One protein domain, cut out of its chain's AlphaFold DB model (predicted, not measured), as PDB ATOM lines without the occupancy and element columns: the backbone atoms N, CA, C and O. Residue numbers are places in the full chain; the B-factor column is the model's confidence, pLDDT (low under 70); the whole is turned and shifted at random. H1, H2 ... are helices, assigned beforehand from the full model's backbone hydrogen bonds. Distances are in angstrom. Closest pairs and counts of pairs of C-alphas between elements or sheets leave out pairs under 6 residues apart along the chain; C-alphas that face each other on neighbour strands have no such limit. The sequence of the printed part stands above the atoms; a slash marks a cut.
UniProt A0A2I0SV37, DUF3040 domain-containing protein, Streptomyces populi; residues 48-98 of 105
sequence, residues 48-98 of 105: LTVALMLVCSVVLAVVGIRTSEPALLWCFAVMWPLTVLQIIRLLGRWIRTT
ATOM      1  N   LEU A  48       1.502  96.308  51.468       61.88
ATOM      2  CA  LEU A  48       1.654  94.989  50.825       61.88
ATOM      3  C   LEU A  48       1.666  93.814  51.830       61.88
ATOM      4  O   LEU A  48       1.316  92.684  51.473       61.88
ATOM      5  N   THR A  49       2.123  94.053  53.061       63.16
ATOM      6  CA  THR A  49       2.135  93.066  54.156       63.16
ATOM      7  C   THR A  49       0.767  92.994  54.825       63.16
ATOM      8  O   THR A  49       0.287  91.899  55.099       63.16
ATOM      9  N   VAL A  50       0.098  94.139  54.993       74.56
ATOM     10  CA  VAL A  50      -1.283  94.200  55.500       74.56
ATOM     11  C   VAL A  50      -2.249  93.536  54.517       74.56
ATOM     12  O   VAL A  50      -3.063  92.711  54.921       74.56
ATOM     13  N   ALA A  51      -2.087  93.794  53.216       71.88
ATOM     14  CA  ALA A  51      -2.824  93.094  52.166       71.88
ATOM     15  C   ALA A  51      -2.594  91.572  52.198       71.88
ATOM     16  O   ALA A  51      -3.547  90.807  52.088       71.88
ATOM     17  N   LEU A  52      -1.346  91.120  52.395       68.62
ATOM     18  CA  LEU A  52      -1.032  89.691  52.527       68.62
ATOM     19  C   LEU A  52      -1.759  89.070  53.732       68.62
ATOM     20  O   LEU A  52      -2.303  87.975  53.624       68.62
ATOM     21  N   MET A  53      -1.785  89.773  54.865       79.75
ATOM     22  CA  MET A  53      -2.409  89.276  56.091       79.75
ATOM     23  C   MET A  53      -3.934  89.195  55.987       79.75
ATOM     24  O   MET A  53      -4.524  88.202  56.411       79.75
ATOM     25  N   LEU A  54      -4.559  90.206  55.378       77.50
ATOM     26  CA  LEU A  54      -6.000  90.254  55.141       77.50
ATOM     27  C   LEU A  54      -6.448  89.115  54.212       77.50
ATOM     28  O   LEU A  54      -7.422  88.429  54.509       77.50
ATOM     29  N   VAL A  55      -5.685  88.850  53.142       75.69
ATOM     30  CA  VAL A  55      -5.912  87.702  52.244       75.69
ATOM     31  C   VAL A  55      -5.788  86.383  53.005       75.69
ATOM     32  O   VAL A  55      -6.659  85.525  52.886       75.69
ATOM     33  N   CYS A  56      -4.743  86.231  53.820       76.25
ATOM     34  CA  CYS A  56      -4.530  85.026  54.621       76.25
ATOM     35  C   CYS A  56      -5.710  84.761  55.573       76.25
ATOM     36  O   CYS A  56      -6.173  83.629  55.696       76.25
ATOM     37  N   SER A  57      -6.249  85.817  56.190       82.06
ATOM     38  CA  SER A  57      -7.401  85.732  57.091       82.06
ATOM     39  C   SER A  57      -8.692  85.331  56.370       82.06
ATOM     40  O   SER A  57      -9.385  84.424  56.828       82.06
ATOM     41  N   VAL A  58      -8.986  85.948  55.220       77.75
ATOM     42  CA  VAL A  58     -10.154  85.609  54.387       77.75
ATOM     43  C   VAL A  58     -10.097  84.149  53.930       77.75
ATOM     44  O   VAL A  58     -11.095  83.441  54.031       77.75
ATOM     45  N   VAL A  59      -8.930  83.673  53.484       70.69
ATOM     46  CA  VAL A  59      -8.742  82.272  53.071       70.69
ATOM     47  C   VAL A  59      -8.966  81.319  54.246       70.69
ATOM     48  O   VAL A  59      -9.701  80.347  54.093       70.69
ATOM     49  N   LEU A  60      -8.407  81.608  55.427       74.88
ATOM     50  CA  LEU A  60      -8.609  80.785  56.627       74.88
ATOM     51  C   LEU A  60     -10.085  80.701  57.039       74.88
ATOM     52  O   LEU A  60     -10.565  79.622  57.382       74.88
ATOM     53  N   ALA A  61     -10.811  81.821  56.982       73.50
ATOM     54  CA  ALA A  61     -12.230  81.865  57.326       73.50
ATOM     55  C   ALA A  61     -13.090  81.070  56.329       73.50
ATOM     56  O   ALA A  61     -13.989  80.335  56.728       73.50
ATOM     57  N   VAL A  62     -12.793  81.178  55.032       64.44
ATOM     58  CA  VAL A  62     -13.509  80.447  53.975       64.44
ATOM     59  C   VAL A  62     -13.244  78.943  54.063       64.44
ATOM     60  O   VAL A  62     -14.191  78.157  54.041       64.44
ATOM     61  N   VAL A  63     -11.977  78.545  54.216       61.16
ATOM     62  CA  VAL A  63     -11.566  77.137  54.351       61.16
ATOM     63  C   VAL A  63     -12.184  76.494  55.591       61.16
ATOM     64  O   VAL A  63     -12.622  75.349  55.527       61.16
ATOM     65  N   GLY A  64     -12.263  77.218  56.710       66.38
ATOM     66  CA  GLY A  64     -12.799  76.665  57.952       66.38
ATOM     67  C   GLY A  64     -14.299  76.355  57.916       66.38
ATOM     68  O   GLY A  64     -14.746  75.458  58.624       66.38
ATOM     69  N   ILE A  65     -15.090  77.076  57.111       61.53
ATOM     70  CA  ILE A  65     -16.560  77.040  57.223       61.53
ATOM     71  C   ILE A  65     -17.216  76.087  56.211       61.53
ATOM     72  O   ILE A  65     -18.335  75.628  56.444       61.53
ATOM     73  N   ARG A  66     -16.592  75.786  55.063       56.47
ATOM     74  CA  ARG A  66     -17.366  75.318  53.899       56.47
ATOM     75  C   ARG A  66     -16.811  74.083  53.161       56.47
ATOM     76  O   ARG A  66     -16.073  74.195  52.193       56.47
ATOM     77  N   THR A  67     -17.450  72.948  53.460       50.47
ATOM     78  CA  THR A  67     -18.186  72.084  52.496       50.47
ATOM     79  C   THR A  67     -17.446  71.101  51.565       50.47
ATOM     80  O   THR A  67     -16.574  71.465  50.787       50.47
ATOM     81  N   SER A  68     -17.939  69.854  51.571       56.25
ATOM     82  CA  SER A  68     -17.277  68.602  51.155       56.25
ATOM     83  C   SER A  68     -17.216  68.216  49.663       56.25
ATOM     84  O   SER A  68     -16.630  67.186  49.369       56.25
ATOM     85  N   GLU A  69     -17.741  68.987  48.708       60.38
ATOM     86  CA  GLU A  69     -17.610  68.707  47.252       60.38
ATOM     87  C   GLU A  69     -17.367  69.943  46.345       60.38
ATOM     88  O   GLU A  69     -16.599  69.832  45.389       60.38
ATOM     89  N   PRO A  70     -17.876  71.166  46.629       60.03
ATOM     90  CA  PRO A  70     -17.564  72.365  45.831       60.03
ATOM     91  C   PRO A  70     -16.168  72.950  46.124       60.03
ATOM     92  O   PRO A  70     -15.781  73.979  45.565       60.03
ATOM     93  N   ALA A  71     -15.393  72.278  46.977       60.84
ATOM     94  CA  ALA A  71     -14.055  72.668  47.394       60.84
ATOM     95  C   ALA A  71     -13.075  72.779  46.224       60.84
ATOM     96  O   ALA A  71     -12.262  73.690  46.224       60.84
ATOM     97  N   LEU A  72     -13.155  71.912  45.209       64.25
ATOM     98  CA  LEU A  72     -12.209  71.912  44.084       64.25
ATOM     99  C   LEU A  72     -12.322  73.180  43.221       64.25
ATOM    100  O   LEU A  72     -11.305  73.765  42.851       64.25
ATOM    101  N   LEU A  73     -13.550  73.642  42.965       72.94
ATOM    102  CA  LEU A  73     -13.812  74.883  42.226       72.94
ATOM    103  C   LEU A  73     -13.375  76.112  43.018       72.94
ATOM    104  O   LEU A  73     -12.775  77.029  42.463       72.94
ATOM    105  N   TRP A  74     -13.623  76.109  44.326       67.06
ATOM    106  CA  TRP A  74     -13.148  77.158  45.219       67.06
ATOM    107  C   TRP A  74     -11.628  77.143  45.377       67.06
ATOM    108  O   TRP A  74     -11.014  78.204  45.418       67.06
ATOM    109  N   CYS A  75     -11.007  75.963  45.381       68.81
ATOM    110  CA  CYS A  75      -9.560  75.810  45.392       68.81
ATOM    111  C   CYS A  75      -8.974  76.442  44.137       68.81
ATOM    112  O   CYS A  75      -8.109  77.296  44.250       68.81
ATOM    113  N   PHE A  76      -9.505  76.119  42.954       70.81
ATOM    114  CA  PHE A  76      -9.083  76.746  41.702       70.81
ATOM    115  C   PHE A  76      -9.280  78.271  41.729       70.81
ATOM    116  O   PHE A  76      -8.357  79.027  41.420       70.81
ATOM    117  N   ALA A  77     -10.452  78.727  42.180       78.75
ATOM    118  CA  ALA A  77     -10.809  80.140  42.255       78.75
ATOM    119  C   ALA A  77      -9.961  80.946  43.252       78.75
ATOM    120  O   ALA A  77      -9.729  82.126  43.015       78.75
ATOM    121  N   VAL A  78      -9.491  80.341  44.348       73.12
ATOM    122  CA  VAL A  78      -8.611  80.977  45.351       73.12
ATOM    123  C   VAL A  78      -7.139  80.825  44.971       73.12
ATOM    124  O   VAL A  78      -6.345  81.741  45.172       73.12
ATOM    125  N   MET A  79      -6.764  79.695  44.376       78.31
ATOM    126  CA  MET A  79      -5.405  79.409  43.925       78.31
ATOM    127  C   MET A  79      -4.990  80.353  42.797       78.31
ATOM    128  O   MET A  79      -3.842  80.780  42.759       78.31
ATOM    129  N   TRP A  80      -5.925  80.754  41.939       80.06
ATOM    130  CA  TRP A  80      -5.683  81.699  40.851       80.06
ATOM    131  C   TRP A  80      -5.222  83.102  41.301       80.06
ATOM    132  O   TRP A  80      -4.145  83.549  40.905       80.06
ATOM    133  N   PRO A  81      -5.957  83.836  42.155       80.19
ATOM    134  CA  PRO A  81      -5.495  85.116  42.671       80.19
ATOM    135  C   PRO A  81      -4.243  84.950  43.534       80.19
ATOM    136  O   PRO A  81      -3.407  85.850  43.536       80.19
ATOM    137  N   LEU A  82      -4.065  83.805  44.208       76.56
ATOM    138  CA  LEU A  82      -2.848  83.495  44.957       76.56
ATOM    139  C   LEU A  82      -1.620  83.413  44.037       76.56
ATOM    140  O   LEU A  82      -0.590  84.012  44.343       76.56
ATOM    141  N   THR A  83      -1.716  82.717  42.899       79.12
ATOM    142  CA  THR A  83      -0.620  82.598  41.925       79.12
ATOM    143  C   THR A  83      -0.341  83.926  41.221       79.12
ATOM    144  O   THR A  83       0.822  84.302  41.094       79.12
ATOM    145  N   VAL A  84      -1.371  84.700  40.855       84.19
ATOM    146  CA  VAL A  84      -1.216  86.059  40.297       84.19
ATOM    147  C   VAL A  84      -0.539  86.996  41.301       84.19
ATOM    148  O   VAL A  84       0.419  87.687  40.952       84.19
ATOM    149  N   LEU A  85      -0.971  86.985  42.566       76.94
ATOM    150  CA  LEU A  85      -0.328  87.739  43.647       76.94
ATOM    151  C   LEU A  85       1.133  87.333  43.818       76.94
ATOM    152  O   LEU A  85       1.987  88.202  43.983       76.94
ATOM    153  N   GLN A  86       1.432  86.036  43.769       77.75
ATOM    154  CA  GLN A  86       2.797  85.529  43.861       77.75
ATOM    155  C   GLN A  86       3.654  86.006  42.692       77.75
ATOM    156  O   GLN A  86       4.762  86.479  42.928       77.75
ATOM    157  N   ILE A  87       3.142  85.968  41.461       81.56
ATOM    158  CA  ILE A  87       3.845  86.454  40.267       81.56
ATOM    159  C   ILE A  87       4.083  87.961  40.357       81.56
ATOM    160  O   ILE A  87       5.209  88.400  40.162       81.56
ATOM    161  N   ILE A  88       3.078  88.759  40.728       79.88
ATOM    162  CA  ILE A  88       3.219  90.214  40.902       79.88
ATOM    163  C   ILE A  88       4.192  90.539  42.043       79.88
ATOM    164  O   ILE A  88       4.989  91.471  41.933       79.88
ATOM    165  N   ARG A  89       4.179  89.768  43.139       75.12
ATOM    166  CA  ARG A  89       5.161  89.901  44.226       75.12
ATOM    167  C   ARG A  89       6.561  89.540  43.762       75.12
ATOM    168  O   ARG A  89       7.496  90.250  44.126       75.12
ATOM    169  N   LEU A  90       6.713  88.458  43.001       75.69
ATOM    170  CA  LEU A  90       7.995  88.043  42.450       75.69
ATOM    171  C   LEU A  90       8.500  89.126  41.513       75.69
ATOM    172  O   LEU A  90       9.578  89.648  41.737       75.69
ATOM    173  N   LEU A  91       7.686  89.547  40.554       79.75
ATOM    174  CA  LEU A  91       8.027  90.548  39.559       79.75
ATOM    175  C   LEU A  91       8.320  91.906  40.205       79.75
ATOM    176  O   LEU A  91       9.339  92.513  39.920       79.75
ATOM    177  N   GLY A  92       7.509  92.351  41.162       74.88
ATOM    178  CA  GLY A  92       7.755  93.579  41.918       74.88
ATOM    179  C   GLY A  92       8.927  93.481  42.898       74.88
ATOM    180  O   GLY A  92       9.429  94.512  43.351       74.88
ATOM    181  N   ARG A  93       9.356  92.271  43.274       70.12
ATOM    182  CA  ARG A  93      10.609  92.040  44.000       70.12
ATOM    183  C   ARG A  93      11.785  92.060  43.035       70.12
ATOM    184  O   ARG A  93      12.721  92.786  43.312       70.12
ATOM    185  N   TRP A  94      11.685  91.375  41.901       70.88
ATOM    186  CA  TRP A  94      12.658  91.393  40.816       70.88
ATOM    187  C   TRP A  94      12.894  92.817  40.334       70.88
ATOM    188  O   TRP A  94      13.987  93.296  40.513       70.88
ATOM    189  N   ILE A  95      11.882  93.577  39.926       73.88
ATOM    190  CA  ILE A  95      12.021  94.985  39.508       73.88
ATOM    191  C   ILE A  95      12.626  95.875  40.610       73.88
ATOM    192  O   ILE A  95      13.300  96.855  40.318       73.88
ATOM    193  N   ARG A  96      12.408  95.555  41.894       66.81
ATOM    194  CA  ARG A  96      13.034  96.294  43.007       66.81
ATOM    195  C   ARG A  96      14.454  95.844  43.333       66.81
ATOM    196  O   ARG A  96      15.184  96.625  43.930       66.81
ATOM    197  N   THR A  97      14.809  94.604  43.020       65.06
ATOM    198  CA  THR A  97      16.153  94.040  43.199       65.06
ATOM    199  C   THR A  97      17.029  94.360  41.989       65.06
ATOM    200  O   THR A  97      18.193  94.703  42.135       65.06
ATOM    201  N   THR A  98      16.432  94.358  40.807       61.41
ATOM    202  CA  THR A  98      16.893  94.931  39.549       61.41
ATOM    203  C   THR A  98      16.679  96.450  39.597       61.41
ATOM    204  O   THR A  98      16.073  97.038  38.706       61.41
TER     205      THR A  98
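What this domain is: This is residues 48 to 98 of the 105 residues of the protein "DUF3040 domain-containing protein" of Streptomyces populi (UniProt A0A2I0SV37). Two long helices, H1 then H2, run side by side in opposite ways, joined at one end by a turn of the chain, and residues 90 to 98, of which 90 to 97 belong to the longer H2, stick out past H1. The printed part has 51 residues, is all helix with no named strand, and is loose, with a radius of gyration of the C-alphas of 13.6 A. The C-alphas span 45 by 20 by 8 A, a rod.

How they stand to each other: H1, residues 48 to 65, and H2, residues 71 to 97, are close but not clearly touching; their closest C-alphas, those of Val 59 and Val 78, are 7.8 A apart. They run opposite ways at a shallow tilt of 12 degrees. Every O i to N i+4 pair in H1 is within hydrogen-bond range, and 22 of 23 in H2.

Where its parts are: H1 begins at C-alpha 48 (1.654, 94.989, 50.825) and is 26.4 A long from first to last C-alpha. H2 is 37.2 A long and ends at C-alpha 97 (16.153, 94.040, 43.199).

The domain as a whole: The C-alphas of Ser 68 and Thr 98 are the two farthest apart, at 44.7 A. The link from H1 to H2 is tight, and the printed part has no cut. Mean pLDDT of the printed part is 71.2; residues 62 to 72 are among those under 70.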